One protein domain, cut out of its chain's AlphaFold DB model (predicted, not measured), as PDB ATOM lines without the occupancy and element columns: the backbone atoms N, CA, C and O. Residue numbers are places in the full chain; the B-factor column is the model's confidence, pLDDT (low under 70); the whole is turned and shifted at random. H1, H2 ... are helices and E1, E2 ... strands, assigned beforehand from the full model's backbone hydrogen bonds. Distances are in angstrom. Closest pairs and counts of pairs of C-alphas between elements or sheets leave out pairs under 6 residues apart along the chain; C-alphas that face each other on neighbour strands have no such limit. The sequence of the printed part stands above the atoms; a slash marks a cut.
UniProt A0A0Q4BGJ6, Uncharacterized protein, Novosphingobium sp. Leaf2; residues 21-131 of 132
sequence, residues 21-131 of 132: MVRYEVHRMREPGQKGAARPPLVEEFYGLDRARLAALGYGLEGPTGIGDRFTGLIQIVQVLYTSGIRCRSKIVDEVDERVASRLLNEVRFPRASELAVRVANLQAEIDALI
ATOM      1  N   MET A  21     -33.395 152.028 198.084       86.06
ATOM      2  CA  MET A  21     -32.703 152.969 197.205       86.06
ATOM      3  C   MET A  21     -31.847 153.923 198.036       86.06
ATOM      4  O   MET A  21     -32.301 154.489 199.027       86.06
ATOM      5  N   VAL A  22     -30.606 154.137 197.610       91.12
ATOM      6  CA  VAL A  22     -29.708 155.131 198.207       91.12
ATOM      7  C   VAL A  22     -29.673 156.363 197.311       91.12
ATOM      8  O   VAL A  22     -29.470 156.242 196.105       91.12
ATOM      9  N   ARG A  23     -29.838 157.545 197.906       93.81
ATOM     10  CA  ARG A  23     -29.566 158.841 197.270       93.81
ATOM     11  C   ARG A  23     -28.556 159.623 198.096       93.81
ATOM     12  O   ARG A  23     -28.302 159.305 199.258       93.81
ATOM     13  N   TYR A  24     -27.985 160.644 197.484       95.94
ATOM     14  CA  TYR A  24     -27.065 161.567 198.124       95.94
ATOM     15  C   TYR A  24     -27.630 162.969 197.999       95.94
ATOM     16  O   TYR A  24     -27.987 163.393 196.908       95.94
ATOM     17  N   GLU A  25     -27.717 163.676 199.108       96.81
ATOM     18  CA  GLU A  25     -28.153 165.061 199.156       96.81
ATOM     19  C   GLU A  25     -26.946 165.950 199.419       96.81
ATOM     20  O   GLU A  25     -26.146 165.657 200.307       96.81
ATOM     21  N   VAL A  26     -26.825 167.044 198.679       95.81
ATOM     22  CA  VAL A  26     -25.857 168.106 198.956       95.81
ATOM     23  C   VAL A  26     -26.603 169.236 199.644       95.81
ATOM     24  O   VAL A  26     -27.536 169.800 199.081       95.81
ATOM     25  N   HIS A  27     -26.225 169.519 200.886       94.88
ATOM     26  CA  HIS A  27     -26.840 170.520 201.750       94.88
ATOM     27  C   HIS A  27     -25.903 171.716 201.849       94.88
ATOM     28  O   HIS A  27     -24.864 171.637 202.499       94.88
ATOM     29  N   ARG A  28     -26.275 172.835 201.230       91.06
ATOM     30  CA  ARG A  28     -25.543 174.099 201.343       91.06
ATOM     31  C   ARG A  28     -26.157 174.947 202.454       91.06
ATOM     32  O   ARG A  28     -27.295 175.418 202.343       91.06
ATOM     33  N   MET A  29     -25.421 175.112 203.548       90.50
ATOM     34  CA  MET A  29     -25.931 175.704 204.784       90.50
ATOM     35  C   MET A  29     -26.043 177.227 204.669       90.50
ATOM     36  O   MET A  29     -25.075 177.918 204.344       90.50
ATOM     37  N   ARG A  30     -27.226 177.765 204.977       88.38
ATOM     38  CA  ARG A  30     -27.532 179.200 204.882       88.38
ATOM     39  C   ARG A  30     -27.258 179.928 206.190       88.38
ATOM     40  O   ARG A  30     -27.448 179.366 207.267       88.38
ATOM     41  N   GLU A  31     -26.841 181.188 206.096       85.38
ATOM     42  CA  GLU A  31     -26.763 182.046 207.276       85.38
ATOM     43  C   GLU A  31     -28.156 182.213 207.912       85.38
ATOM     44  O   GLU A  31     -29.173 182.204 207.199       85.38
ATOM     45  N   PRO A  32     -28.228 182.395 209.244       83.50
ATOM     46  CA  PRO A  32     -29.479 182.717 209.913       83.50
ATOM     47  C   PRO A  32     -30.142 183.960 209.303       83.50
ATOM     48  O   PRO A  32     -29.481 184.928 208.924       83.50
ATOM     49  N   GLY A  33     -31.470 183.940 209.210       79.81
ATOM     50  CA  GLY A  33     -32.266 185.071 208.746       79.81
ATOM     51  C   GLY A  33     -32.324 186.219 209.761       79.81
ATOM     52  O   GLY A  33     -31.720 186.175 210.836       79.81
ATOM     53  N   GLN A  34     -33.106 187.256 209.440       73.94
ATOM     54  CA  GLN A  34     -33.369 188.348 210.382       73.94
ATOM     55  C   GLN A  34     -33.893 187.793 211.717       73.94
ATOM     56  O   GLN A  34     -34.734 186.895 211.736       73.94
ATOM     57  N   LYS A  35     -33.386 188.339 212.830       78.00
ATOM     58  CA  LYS A  35     -33.648 187.884 214.211       78.00
ATOM     59  C   LYS A  35     -33.076 186.501 214.569       78.00
ATOM     60  O   LYS A  35     -33.511 185.908 215.549       78.00
ATOM     61  N   GLY A  36     -32.103 185.992 213.807       75.75
ATOM     62  CA  GLY A  36     -31.409 184.738 214.127       75.75
ATOM     63  C   GLY A  36     -32.216 183.475 213.816       75.75
ATOM     64  O   GLY A  36     -31.851 182.392 214.264       75.75
ATOM     65  N   ALA A  37     -33.307 183.590 213.052       79.38
ATOM     66  CA  ALA A  37     -34.101 182.439 212.641       79.38
ATOM     67  C   ALA A  37     -33.274 181.505 211.742       79.38
ATOM     68  O   ALA A  37     -32.718 181.941 210.731       79.38
ATOM     69  N   ALA A  38     -33.210 180.218 212.090       81.56
ATOM     70  CA  ALA A  38     -32.541 179.219 211.265       81.56
ATOM     71  C   ALA A  38     -33.224 179.125 209.890       81.56
ATOM     72  O   ALA A  38     -34.445 178.988 209.802       81.56
ATOM     73  N   ARG A  39     -32.435 179.206 208.814       84.88
ATOM     74  CA  ARG A  39     -32.917 178.986 207.445       84.88
ATOM     75  C   ARG A  39     -32.568 177.556 207.032       84.88
ATOM     76  O   ARG A  39     -31.453 177.119 207.319       84.88
ATOM     77  N   PRO A  40     -33.484 176.829 206.373       87.44
ATOM     78  CA  PRO A  40     -33.165 175.502 205.873       87.44
ATOM     79  C   PRO A  40     -32.016 175.585 204.855       87.44
ATOM     80  O   PRO A  40     -31.898 176.601 204.157       87.44
ATOM     81  N   PRO A  41     -31.166 174.548 204.763       91.06
ATOM     82  CA  PRO A  41     -30.146 174.490 203.729       91.06
ATOM     83  C   PRO A  41     -30.784 174.465 202.339       91.06
ATOM     84  O   PRO A  41     -31.928 174.040 202.164       91.06
ATOM     85  N   LEU A  42     -30.020 174.899 201.340       90.62
ATOM     86  CA  LEU A  42     -30.334 174.559 199.957       90.62
ATOM     87  C   LEU A  42     -29.965 173.088 199.749       90.62
ATOM     88  O   LEU A  42     -28.846 172.698 200.077       90.62
ATOM     89  N   VAL A  43     -30.902 172.286 199.249       94.38
ATOM     90  CA  VAL A  43     -30.727 170.837 199.097       94.38
ATOM     91  C   VAL A  43     -30.863 170.448 197.634       94.38
ATOM     92  O   VAL A  43     -31.853 170.794 196.992       94.38
ATOM     93  N   GLU A  44     -29.890 169.695 197.133       95.38
ATOM     94  CA  GLU A  44     -29.922 169.082 195.805       95.38
ATOM     95  C   GLU A  44     -29.678 167.569 195.903       95.38
ATOM     96  O   GLU A  44     -28.817 167.123 196.663       95.38
ATOM     97  N   GLU A  45     -30.447 166.770 195.157       95.62
ATOM     98  CA  GLU A  45     -30.404 165.304 195.208       95.62
ATOM     99  C   GLU A  45     -29.633 164.689 194.031       95.62
ATOM    100  O   GLU A  45     -29.808 165.062 192.871       95.62
ATOM    101  N   PHE A  46     -28.855 163.646 194.318       94.44
ATOM    102  CA  PHE A  46     -28.025 162.927 193.359       94.44
ATOM    103  C   PHE A  46     -28.129 161.406 193.535       94.44
ATOM    104  O   PHE A  46     -28.187 160.876 194.644       94.44
ATOM    105  N   TYR A  47     -28.063 160.676 192.417       89.50
ATOM    106  CA  TYR A  47     -28.079 159.204 192.384       89.50
ATOM    107  C   TYR A  47     -26.695 158.555 192.585       89.50
ATOM    108  O   TYR A  47     -26.574 157.336 192.530       89.50
ATOM    109  N   GLY A  48     -25.640 159.342 192.815       90.00
ATOM    110  CA  GLY A  48     -24.286 158.826 193.016       90.00
ATOM    111  C   GLY A  48     -23.417 159.776 193.831       90.00
ATOM    112  O   GLY A  48     -23.500 160.993 193.659       90.00
ATOM    113  N   LEU A  49     -22.572 159.205 194.694       91.12
ATOM    114  CA  LEU A  49     -21.715 159.962 195.609       91.12
ATOM    115  C   LEU A  49     -20.747 160.879 194.859       91.12
ATOM    116  O   LEU A  49     -20.573 162.026 195.252       91.12
ATOM    117  N   ASP A  50     -20.159 160.411 193.758       91.69
ATOM    118  CA  ASP A  50     -19.183 161.203 193.005       91.69
ATOM    119  C   ASP A  50     -19.820 162.448 192.382       91.69
ATOM    120  O   ASP A  50     -19.222 163.521 192.394       91.69
ATOM    121  N   ARG A  51     -21.073 162.347 191.916       91.06
ATOM    122  CA  ARG A  51     -21.821 163.516 191.424       91.06
ATOM    123  C   ARG A  51     -22.130 164.495 192.549       91.06
ATOM    124  O   ARG A  51     -21.937 165.690 192.361       91.06
ATOM    125  N   ALA A  52     -22.541 163.992 193.714       92.44
ATOM    126  CA  ALA A  52     -22.762 164.830 194.890       92.44
ATOM    127  C   ALA A  52     -21.470 165.538 195.333       92.44
ATOM    128  O   ALA A  52     -21.496 166.718 195.664       92.44
ATOM    129  N   ARG A  53     -20.321 164.853 195.277       90.94
ATOM    130  CA  ARG A  53     -19.006 165.433 195.581       90.94
ATOM    131  C   ARG A  53     -18.589 166.506 194.589       90.94
ATOM    132  O   ARG A  53     -18.114 167.553 195.009       90.94
ATOM    133  N   LEU A  54     -18.780 166.270 193.292       89.38
ATOM    134  CA  LEU A  54     -18.489 167.270 192.264       89.38
ATOM    135  C   LEU A  54     -19.373 168.513 192.420       89.38
ATOM    136  O   LEU A  54     -18.866 169.626 192.322       89.38
ATOM    137  N   ALA A  55     -20.661 168.332 192.719       90.81
ATOM    138  CA  ALA A  55     -21.567 169.442 192.999       90.81
ATOM    139  C   ALA A  55     -21.165 170.205 194.272       90.81
ATOM    140  O   ALA A  55     -21.044 171.426 194.242       90.81
ATOM    141  N   ALA A  56     -20.874 169.493 195.367       89.81
ATOM    142  CA  ALA A  56     -20.391 170.092 196.611       89.81
ATOM    143  C   ALA A  56     -19.088 170.878 196.406       89.81
ATOM    144  O   ALA A  56     -18.948 171.986 196.916       89.81
ATOM    145  N   LEU A  57     -18.153 170.348 195.614       85.88
ATOM    146  CA  LEU A  57     -16.944 171.077 195.249       85.88
ATOM    147  C   LEU A  57     -17.290 172.339 194.456       85.88
ATOM    148  O   LEU A  57     -16.799 173.402 194.812       85.88
ATOM    149  N   GLY A  58     -18.154 172.235 193.440       85.31
ATOM    150  CA  GLY A  58     -18.616 173.372 192.639       85.31
ATOM    151  C   GLY A  58     -19.172 174.509 193.499       85.31
ATOM    152  O   GLY A  58     -18.710 175.641 193.383       85.31
ATOM    153  N   TYR A  59     -20.064 174.193 194.440       85.56
ATOM    154  CA  TYR A  59     -20.566 175.160 195.422       85.56
ATOM    155  C   TYR A  59     -19.454 175.735 196.310       85.56
ATOM    156  O   TYR A  59     -19.435 176.934 196.577       85.56
ATOM    157  N   GLY A  60     -18.481 174.907 196.702       80.69
ATOM    158  CA  GLY A  60     -17.271 175.346 197.399       80.69
ATOM    159  C   GLY A  60     -16.439 176.363 196.625       80.69
ATOM    160  O   GLY A  60     -15.799 177.215 197.241       80.69
ATOM    161  N   LEU A  61     -16.467 176.308 195.292       77.38
ATOM    162  CA  LEU A  61     -15.727 177.231 194.429       77.38
ATOM    163  C   LEU A  61     -16.455 178.554 194.211       77.38
ATOM    164  O   LEU A  61     -15.798 179.583 194.069       77.38
ATOM    165  N   GLU A  62     -17.790 178.542 194.198       76.81
ATOM    166  CA  GLU A  62     -18.602 179.762 194.100       76.81
ATOM    167  C   GLU A  62     -18.385 180.698 195.297       76.81
ATOM    168  O   GLU A  62     -18.505 181.919 195.170       76.81
ATOM    169  N   GLY A  63     -18.036 180.129 196.454       66.50
ATOM    170  CA  GLY A  63     -17.841 180.859 197.700       66.50
ATOM    171  C   GLY A  63     -19.161 181.283 198.362       66.50
ATOM    172  O   GLY A  63     -20.237 181.154 197.779       66.50
ATOM    173  N   PRO A  64     -19.101 181.846 199.583       67.62
ATOM    174  CA  PRO A  64     -20.265 182.012 200.467       67.62
ATOM    175  C   PRO A  64     -21.320 183.026 199.981       67.62
ATOM    176  O   PRO A  64     -22.384 183.161 200.592       67.62
ATOM    177  N   THR A  65     -21.042 183.752 198.895       64.50
ATOM    178  CA  THR A  65     -21.895 184.811 198.346       64.50
ATOM    179  C   THR A  65     -22.307 184.498 196.910       64.50
ATOM    180  O   THR A  65     -21.766 185.060 195.960       64.50
ATOM    181  N   GLY A  66     -23.304 183.627 196.757       59.41
ATOM    182  CA  GLY A  66     -24.107 183.567 195.535       59.41
ATOM    183  C   GLY A  66     -25.071 184.759 195.461       59.41
ATOM    184  O   GLY A  66     -25.415 185.361 196.481       59.41
ATOM    185  N   ILE A  67     -25.522 185.130 194.260       56.16
ATOM    186  CA  ILE A  67     -26.454 186.253 194.058       56.16
ATOM    187  C   ILE A  67     -27.745 186.004 194.864       56.16
ATOM    188  O   ILE A  67     -28.535 185.126 194.534       56.16
ATOM    189  N   GLY A  68     -27.964 186.790 195.923       59.97
ATOM    190  CA  GLY A  68     -29.223 186.851 196.681       59.97
ATOM    191  C   GLY A  68     -29.311 185.994 197.953       59.97
ATOM    192  O   GLY A  68     -30.079 186.352 198.848       59.97
ATOM    193  N   ASP A  69     -28.508 184.935 198.100       69.00
ATOM    194  CA  ASP A  69     -28.515 184.066 199.287       69.00
ATOM    195  C   ASP A  69     -27.177 184.115 200.041       69.00
ATOM    196  O   ASP A  69     -26.108 183.943 199.462       69.00
ATOM    197  N   ARG A  70     -27.242 184.339 201.362       79.56
ATOM    198  CA  ARG A  70     -26.069 184.295 202.247       79.56
ATOM    199  C   ARG A  70     -25.857 182.876 202.757       79.56
ATOM    200  O   ARG A  70     -26.723 182.340 203.460       79.56
ATOM    201  N   PHE A  71     -24.718 182.284 202.418       83.81
ATOM    202  CA  PHE A  71     -24.330 180.954 202.867       83.81
ATOM    203  C   PHE A  71     -23.267 181.037 203.957       83.81
ATOM    204  O   PHE A  71     -22.412 181.916 203.958       83.81
ATOM    205  N   THR A  72     -23.310 180.093 204.893       82.12
ATOM    206  CA  THR A  72     -22.313 179.999 205.974       82.12
ATOM    207  C   THR A  72     -20.915 179.653 205.452       82.12
ATOM    208  O   THR A  72     -19.919 179.933 206.124       82.12
ATOM    209  N   GLY A  73     -20.842 179.062 204.256       81.94
ATOM    210  CA  GLY A  73     -19.647 178.431 203.712       81.94
ATOM    211  C   GLY A  73     -19.495 176.968 204.131       81.94
ATOM    212  O   GLY A  73     -18.431 176.408 203.923       81.94
ATOM    213  N   LEU A  74     -20.517 176.342 204.722       89.12
ATOM    214  CA  LEU A  74     -20.510 174.912 205.028       89.12
ATOM    215  C   LEU A  74     -21.398 174.141 204.049       89.12
ATOM    216  O   LEU A  74     -22.576 174.473 203.874       89.12
ATOM    217  N   ILE A  75     -20.846 173.082 203.465       91.75
ATOM    218  CA  ILE A  75     -21.564 172.141 202.608       91.75
ATOM    219  C   ILE A  75     -21.460 170.749 203.212       91.75
ATOM    220  O   ILE A  75     -20.371 170.274 203.521       91.75
ATOM    221  N   GLN A  76     -22.591 170.065 203.332       95.44
ATOM    222  CA  GLN A  76     -22.645 168.691 203.813       95.44
ATOM    223  C   GLN A  76     -23.163 167.769 202.721       95.44
ATOM    224  O   GLN A  76     -24.125 168.088 202.025       95.44
ATOM    225  N   ILE A  77     -22.551 166.595 202.594       95.56
ATOM    226  CA  ILE A  77     -23.069 165.522 201.752       95.56
ATOM    227  C   ILE A  77     -23.725 164.499 202.665       95.56
ATOM    228  O   ILE A  77     -23.086 163.903 203.534       95.56
ATOM    229  N   VAL A  78     -25.017 164.276 202.459       96.69
ATOM    230  CA  VAL A  78     -25.840 163.386 203.269       96.69
ATOM    231  C   VAL A  78     -26.257 162.194 202.423       96.69
ATOM    232  O   VAL A  78     -26.955 162.330 201.427       96.69
ATOM    233  N   GLN A  79     -25.862 160.993 202.827       94.44
ATOM    234  CA  GLN A  79     -26.419 159.770 202.263       94.44
ATOM    235  C   GLN A  79     -27.801 159.531 202.868       94.44
ATOM    236  O   GLN A  79     -27.952 159.516 204.092       94.44
ATOM    237  N   VAL A  80     -28.792 159.304 202.014       95.12
ATOM    238  CA  VAL A  80     -30.182 159.071 202.398       95.12
ATOM    239  C   VAL A  80     -30.637 157.713 201.890       95.12
ATOM    240  O   VAL A  80     -30.527 157.395 200.707       95.12
ATOM    241  N   LEU A  81     -31.144 156.903 202.812       92.06
ATOM    242  CA  LEU A  81     -31.723 155.600 202.538       92.06
ATOM    243  C   LEU A  81     -33.238 155.741 202.402       92.06
ATOM    244  O   LEU A  81     -33.910 156.172 203.346       92.06
ATOM    245  N   TYR A  82     -33.756 155.326 201.254       88.12
ATOM    246  CA  TYR A  82     -35.178 155.201 200.983       88.12
ATOM    247  C   TYR A  82     -35.578 153.729 200.985       88.12
ATOM    248  O   TYR A  82     -34.875 152.903 200.405       88.12
ATOM    249  N   THR A  83     -36.719 153.417 201.592       89.62
ATOM    250  CA  THR A  83     -37.370 152.103 201.482       89.62
ATOM    251  C   THR A  83     -38.792 152.327 200.996       89.62
ATOM    252  O   THR A  83     -39.522 153.114 201.598       89.62
ATOM    253  N   SER A  84     -39.165 151.708 199.873       86.44
ATOM    254  CA  SER A  84     -40.489 151.880 199.248       86.44
ATOM    255  C   SER A  84     -40.874 153.359 199.051       86.44
ATOM    256  O   SER A  84     -42.006 153.771 199.287       86.44
ATOM    257  N   GLY A  85     -39.894 154.183 198.659       83.25
ATOM    258  CA  GLY A  85     -40.067 155.622 198.418       83.25
ATOM    259  C   GLY A  85     -40.067 156.509 199.668       83.25
ATOM    260  O   GLY A  85     -40.095 157.730 199.540       83.25
ATOM    261  N   ILE A  86     -39.978 155.937 200.869       87.06
ATOM    262  CA  ILE A  86     -39.991 156.679 202.135       87.06
ATOM    263  C   ILE A  86     -38.560 156.885 202.629       87.06
ATOM    264  O   ILE A  86     -37.782 155.936 202.683       87.06
ATOM    265  N   ARG A  87     -38.213 158.115 203.033       91.31
ATOM    266  CA  ARG A  87     -36.933 158.432 203.687       91.31
ATOM    267  C   ARG A  87     -36.873 157.760 205.060       91.31
ATOM    268  O   ARG A  87     -37.591 158.156 205.971       91.31
ATOM    269  N   CYS A  88     -36.000 156.770 205.220       88.94
ATOM    270  CA  CYS A  88     -35.902 155.985 206.454       88.94
ATOM    271  C   CYS A  88     -34.723 156.401 207.332       88.94
ATOM    272  O   CYS A  88     -34.823 156.409 208.557       88.94
ATOM    273  N   ARG A  89     -33.576 156.703 206.717       90.06
ATOM    274  CA  ARG A  89     -32.338 157.010 207.438       90.06
ATOM    275  C   ARG A  89     -31.500 157.992 206.643       90.06
ATOM    276  O   ARG A  89     -31.466 157.926 205.419       90.06
ATOM    277  N   SER A  90     -30.773 158.852 207.342       93.12
ATOM    278  CA  SER A  90     -29.747 159.693 206.739       93.12
ATOM    279  C   SER A  90     -28.470 159.705 207.570       93.12
ATOM    280  O   SER A  90     -28.513 159.530 208.788       93.12
ATOM    281  N   LYS A  91     -27.331 159.895 206.907       94.69
ATOM    282  CA  LYS A  91     -26.013 160.030 207.532       94.69
ATOM    283  C   LYS A  91     -25.180 161.035 206.740       94.69
ATOM    284  O   LYS A  91     -25.121 160.937 205.520       94.69
ATOM    285  N   ILE A  92     -24.492 161.939 207.433       95.25
ATOM    286  CA  ILE A  92     -23.464 162.790 206.824       95.25
ATOM    287  C   ILE A  92     -22.274 161.900 206.445       95.25
ATOM    288  O   ILE A  92     -21.731 161.179 207.287       95.25
ATOM    289  N   VAL A  93     -21.927 161.897 205.163       94.12
ATOM    290  CA  VAL A  93     -20.815 161.111 204.612       94.12
ATOM    291  C   VAL A  93     -19.607 161.968 204.266       94.12
ATOM    292  O   VAL A  93     -18.509 161.424 204.198       94.12
ATOM    293  N   ASP A  94     -19.805 163.269 204.062       91.50
ATOM    294  CA  ASP A  94     -18.744 164.217 203.737       91.50
ATOM    295  C   ASP A  94     -19.129 165.628 204.196       91.50
ATOM    296  O   ASP A  94     -20.319 165.955 204.276       91.50
ATOM    297  N   GLU A  95     -18.128 166.460 204.463       91.44
ATOM    298  CA  GLU A  95     -18.300 167.866 204.831       91.44
ATOM    299  C   GLU A  95     -17.199 168.707 204.178       91.44
ATOM    300  O   GLU A  95     -16.015 168.379 204.253       91.44
ATOM    301  N   VAL A  96     -17.601 169.787 203.513       86.69
ATOM    302  CA  VAL A  96     -16.720 170.690 202.772       86.69
ATOM    303  C   VAL A  96     -16.923 172.107 203.295       86.69
ATOM    304  O   VAL A  96     -18.040 172.622 203.304       86.69
ATOM    305  N   ASP A  97     -15.829 172.749 203.697       83.75
ATOM    306  CA  ASP A  97     -15.808 174.178 204.006       83.75
ATOM    307  C   ASP A  97     -15.436 174.966 202.737       83.75
ATOM    308  O   ASP A  97     -14.307 174.891 202.239       83.75
ATOM    309  N   GLU A  98     -16.394 175.733 202.212       75.50
ATOM    310  CA  GLU A  98     -16.251 176.591 201.031       75.50
ATOM    311  C   GLU A  98     -15.094 177.590 201.193       75.50
ATOM    312  O   GLU A  98     -14.428 177.945 200.222       75.50
ATOM    313  N   ARG A  99     -14.795 178.032 202.421       71.81
ATOM    314  CA  ARG A  99     -13.704 178.985 202.689       71.81
ATOM    315  C   ARG A  99     -12.353 178.322 202.478       71.81
ATOM    316  O   ARG A  99     -11.449 178.940 201.922       71.81
ATOM    317  N   VAL A 100     -12.216 177.069 202.908       69.88
ATOM    318  CA  VAL A 100     -10.992 176.286 202.702       69.88
ATOM    319  C   VAL A 100     -10.822 175.971 201.221       69.88
ATOM    320  O   VAL A 100      -9.736 176.180 200.688       69.88
ATOM    321  N   ALA A 101     -11.889 175.543 200.542       68.00
ATOM    322  CA  ALA A 101     -11.853 175.249 199.111       68.00
ATOM    323  C   ALA A 101     -11.473 176.489 198.280       68.00
ATOM    324  O   ALA A 101     -10.580 176.423 197.433       68.00
ATOM    325  N   SER A 102     -12.081 177.641 198.580       65.69
ATOM    326  CA  SER A 102     -11.780 178.911 197.917       65.69
ATOM    327  C   SER A 102     -10.341 179.377 198.170       65.69
ATOM    328  O   SER A 102      -9.645 179.737 197.220       65.69
ATOM    329  N   ARG A 103      -9.837 179.313 199.414       63.81
ATOM    330  CA  ARG A 103      -8.425 179.639 199.709       63.81
ATOM    331  C   ARG A 103      -7.457 178.679 199.032       63.81
ATOM    332  O   ARG A 103      -6.433 179.110 198.515       63.81
ATOM    333  N   LEU A 104      -7.769 177.387 198.993       65.50
ATOM    334  CA  LEU A 104      -6.899 176.401 198.361       65.50
ATOM    335  C   LEU A 104      -6.737 176.644 196.855       65.50
ATOM    336  O   LEU A 104      -5.700 176.318 196.300       65.50
ATOM    337  N   LEU A 105      -7.716 177.251 196.189       63.59
ATOM    338  CA  LEU A 105      -7.602 177.579 194.765       63.59
ATOM    339  C   LEU A 105      -7.077 178.988 194.497       63.59
ATOM    340  O   LEU A 105      -6.371 179.193 193.513       63.59
ATOM    341  N   ASN A 106      -7.398 179.949 195.364       60.44
ATOM    342  CA  ASN A 106      -7.043 181.353 195.154       60.44
ATOM    343  C   ASN A 106      -5.736 181.771 195.849       60.44
ATOM    344  O   ASN A 106      -5.018 182.629 195.338       60.44
ATOM    345  N   GLU A 107      -5.413 181.180 197.000       59.91
ATOM    346  CA  GLU A 107      -4.264 181.557 197.839       59.91
ATOM    347  C   GLU A 107      -3.113 180.553 197.755       59.91
ATOM    348  O   GLU A 107      -1.947 180.953 197.818       59.91
ATOM    349  N   VAL A 108      -3.398 179.263 197.544       58.03
ATOM    350  CA  VAL A 108      -2.344 178.298 197.204       58.03
ATOM    351  C   VAL A 108      -2.002 178.506 195.736       58.03
ATOM    352  O   VAL A 108      -2.498 177.827 194.839       58.03
ATOM    353  N   ARG A 109      -1.113 179.468 195.471       56.09
ATOM    354  CA  ARG A 109      -0.335 179.437 194.234       56.09
ATOM    355  C   ARG A 109       0.411 178.112 194.227       56.09
ATOM    356  O   ARG A 109       1.449 177.977 194.872       56.09
ATOM    357  N   PHE A 110      -0.112 177.139 193.488       56.84
ATOM    358  CA  PHE A 110       0.708 176.020 193.069       56.84
ATOM    359  C   PHE A 110       1.919 176.625 192.356       56.84
ATOM    360  O   PHE A 110       1.723 177.438 191.440       56.84
ATOM    361  N   PRO A 111       3.148 176.332 192.817       59.50
ATOM    362  CA  PRO A 111       4.334 176.897 192.204       59.50
ATOM    363  C   PRO A 111       4.275 176.569 190.720       59.50
ATOM    364  O   PRO A 111       3.992 175.432 190.327       59.50
ATOM    365  N   ARG A 112       4.453 177.596 189.886       62.75
ATOM    366  CA  ARG A 112       4.369 177.407 188.436       62.75
ATOM    367  C   ARG A 112       5.406 176.361 188.037       62.75
ATOM    368  O   ARG A 112       6.457 176.268 188.667       62.75
ATOM    369  N   ALA A 113       5.155 175.597 186.977       65.06
ATOM    370  CA  ALA A 113       6.101 174.571 186.520       65.06
ATOM    371  C   ALA A 113       7.533 175.128 186.346       65.06
ATOM    372  O   ALA A 113       8.505 174.455 186.674       65.06
ATOM    373  N   SER A 114       7.657 176.396 185.938       67.44
ATOM    374  CA  SER A 114       8.921 177.136 185.870       67.44
ATOM    375  C   SER A 114       9.603 177.342 187.230       67.44
ATOM    376  O   SER A 114      10.821 177.258 187.324       67.44
ATOM    377  N   GLU A 115       8.841 177.598 188.292       66.94
ATOM    378  CA  GLU A 115       9.351 177.792 189.658       66.94
ATOM    379  C   GLU A 115       9.753 176.456 190.301       66.94
ATOM    380  O   GLU A 115      10.735 176.394 191.038       66.94
ATOM    381  N   LEU A 116       9.035 175.372 189.984       70.75
ATOM    382  CA  LEU A 116       9.405 174.012 190.386       70.75
ATOM    383  C   LEU A 116      10.684 173.540 189.684       70.75
ATOM    384  O   LEU A 116      11.559 172.989 190.343       70.75
ATOM    385  N   ALA A 117      10.826 173.806 188.382       69.94
ATOM    386  CA  ALA A 117      12.014 173.432 187.614       69.94
ATOM    387  C   ALA A 117      13.297 174.071 188.172       69.94
ATOM    388  O   ALA A 117      14.312 173.392 188.313       69.94
ATOM    389  N   VAL A 118      13.235 175.348 188.565       68.62
ATOM    390  CA  VAL A 118      14.369 176.051 189.192       68.62
ATOM    391  C   VAL A 118      14.732 175.432 190.543       68.62
ATOM    392  O   VAL A 118      15.907 175.233 190.836       68.62
ATOM    393  N   ARG A 119      13.738 175.071 191.364       70.44
ATOM    394  CA  ARG A 119      13.991 174.432 192.666       70.44
ATOM    395  C   ARG A 119      14.600 173.037 192.530       70.44
ATOM    396  O   ARG A 119      15.473 172.695 193.319       70.44
ATOM    397  N   VAL A 120      14.180 172.259 191.532       75.62
ATOM    398  CA  VAL A 120      14.755 170.932 191.247       75.62
ATOM    399  C   VAL A 120      16.192 171.050 190.742       75.62
ATOM    400  O   VAL A 120      17.047 170.307 191.206       75.62
ATOM    401  N   ALA A 121      16.484 172.006 189.856       74.38
ATOM    402  CA  ALA A 121      17.847 172.242 189.376       74.38
ATOM    403  C   ALA A 121      18.800 172.652 190.512       74.38
ATOM    404  O   ALA A 121      19.921 172.156 190.582       74.38
ATOM    405  N   ASN A 122      18.338 173.499 191.435       77.44
ATOM    406  CA  ASN A 122      19.127 173.900 192.601       77.44
ATOM    407  C   ASN A 122      19.362 172.731 193.571       77.44
ATOM    408  O   ASN A 122      20.479 172.550 194.038       77.44
ATOM    409  N   LEU A 123      18.342 171.903 193.824       79.75
ATOM    410  CA  LEU A 123      18.484 170.690 194.640       79.75
ATOM    411  C   LEU A 123      19.439 169.674 194.006       79.75
ATOM    412  O   LEU A 123      20.219 169.049 194.715       79.75
ATOM    413  N   GLN A 124      19.404 169.525 192.681       80.75
ATOM    414  CA  GLN A 124      20.340 168.658 191.969       80.75
ATOM    415  C   GLN A 124      21.776 169.177 192.100       80.75
ATOM    416  O   GLN A 124      22.666 168.401 192.412       80.75
ATOM    417  N   ALA A 125      21.987 170.488 191.961       80.25
ATOM    418  CA  ALA A 125      23.298 171.102 192.157       80.25
ATOM    419  C   ALA A 125      23.818 170.953 193.600       80.25
ATOM    420  O   ALA A 125      25.013 170.758 193.805       80.25
ATOM    421  N   GLU A 126      22.938 171.015 194.605       81.50
ATOM    422  CA  GLU A 126      23.299 170.753 196.004       81.50
ATOM    423  C   GLU A 126      23.665 169.279 196.244       81.50
ATOM    424  O   GLU A 126      24.625 168.999 196.959       81.50
ATOM    425  N   ILE A 127      22.946 168.338 195.625       81.69
ATOM    426  CA  ILE A 127      23.266 166.902 195.679       81.69
ATOM    427  C   ILE A 127      24.611 166.623 195.004       81.69
ATOM    428  O   ILE A 127      25.455 165.950 195.590       81.69
ATOM    429  N   ASP A 128      24.833 167.177 193.813       83.94
ATOM    430  CA  ASP A 128      26.079 167.012 193.063       83.94
ATOM    431  C   ASP A 128      27.276 167.629 193.816       83.94
ATOM    432  O   ASP A 128      28.400 167.156 193.689       83.94
ATOM    433  N   ALA A 129      27.050 168.651 194.651       80.44
ATOM    434  CA  ALA A 129      28.074 169.225 195.526       80.44
ATOM    435  C   ALA A 129      28.350 168.394 196.798       80.44
ATOM    436  O   ALA A 129      29.402 168.552 197.419       80.44
ATOM    437  N   LEU A 130      27.412 167.535 197.208       78.75
ATOM    438  CA  LEU A 130      27.516 166.667 198.389       78.75
ATOM    439  C   LEU A 130      28.071 165.271 198.068       78.75
ATOM    440  O   LEU A 130      28.467 164.553 198.989       78.75
ATOM    441  N   ILE A 131      28.100 164.883 196.790       64.75
ATOM    442  CA  ILE A 131      28.672 163.621 196.312       64.75
ATOM    443  C   ILE A 131      30.018 163.941 195.628       64.75
ATOM    444  O   ILE A 131      30.003 164.436 194.504       64.75
TER     445      ILE A 131
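This is residues 21 to 131 of the 132 residues of an uncharacterized protein of Novosphingobium sp. Leaf2 (UniProt A0A0Q4BGJ6). A strongly twisted sheet of four antiparallel strands has H1 packed along one of its faces, while the other face is bare. At the end of E4 the chain runs on through the short H2 to H3, which sticks out as a free arm with residues 113 to 118 and 120 to 130 and makes much of the length. The printed part has 111 residues, with four named strands and three named helices in the order E1, E2, H1, E3, E4, H2, H3; the sheet's order is E2, E1, E3, E4, and the class is mixed, helices and strands. The whole is extended, with a radius of gyration of the C-alphas of 21.2 A and spans of 69 by 38 by 19 A.

In the sheet, E1, residues 21 to 30, and E3, residues 69 to 83, are inner strands and antiparallel neighbours at 164 degrees, with N 25 and O 78 within hydrogen-bond range at 2.8 A. The edge strand E2, residues 42 to 46, forms a hairpin with E1, where N 26 and O 44 are 2.8 A apart. The other edge strand, E4, residues 86 to 97, forms a hairpin with E3, where N 79 and O 91 are 2.8 A apart. E3 bends by 91 degrees at residue 73, and E4 by 65 degrees at residue 89. H1, residues 49 to 62, is on the sheet at a height over the sheet of 7.9 A, over E1 and E3, and runs along the strands, at 7 degrees to E1 on the local plane; its closest C-alphas to E1 are those of Ala 52 and Val 26, 6.1 A apart. The sheet and H1 make two layers, a helix on one face of a sheet. E2, H1 and E3 form a split strand-helix-strand unit, two strands running the same way with E1 between them, and its crossover is right-handed. H2, residues 98 to 106, lies on the same face as H1 and over none of the strands. H1 touches H2 with residues 57 to 62 alone, the closest C-alphas being those of Gly 60 and Glu 98, 4.0 A apart; at 71 degrees they are only just about perpendicular. H3, residues 113 to 130, is not on the sheet and is apart from H1 and H2. In H1, H2 and H3 every O i to N i+4 pair is within hydrogen-bond range.

E1 begins at C-alpha 21, (-32.703, 152.969, 197.205), and is 27.8 A long. E2 is 13.6 A, E3 33.2 A and E4 29.9 A long; E4 ends at C-alpha 97, (-15.808, 174.178, 204.006). H1 is 20.1 A and H2 11.9 A long. H3 is 25.7 A long and ends at C-alpha 130, (27.516, 166.667, 198.389).

The C-alphas of Ser 84 and Ala 129, the two farthest apart, are 70.8 A apart. The printed part has no cut, and the link from E1 to E2, 11 residues, is long. Mean pLDDT of the printed part is 81.3; it is under 70 at residues 63 to 69, 100 to 115, 117 to 118 and 131.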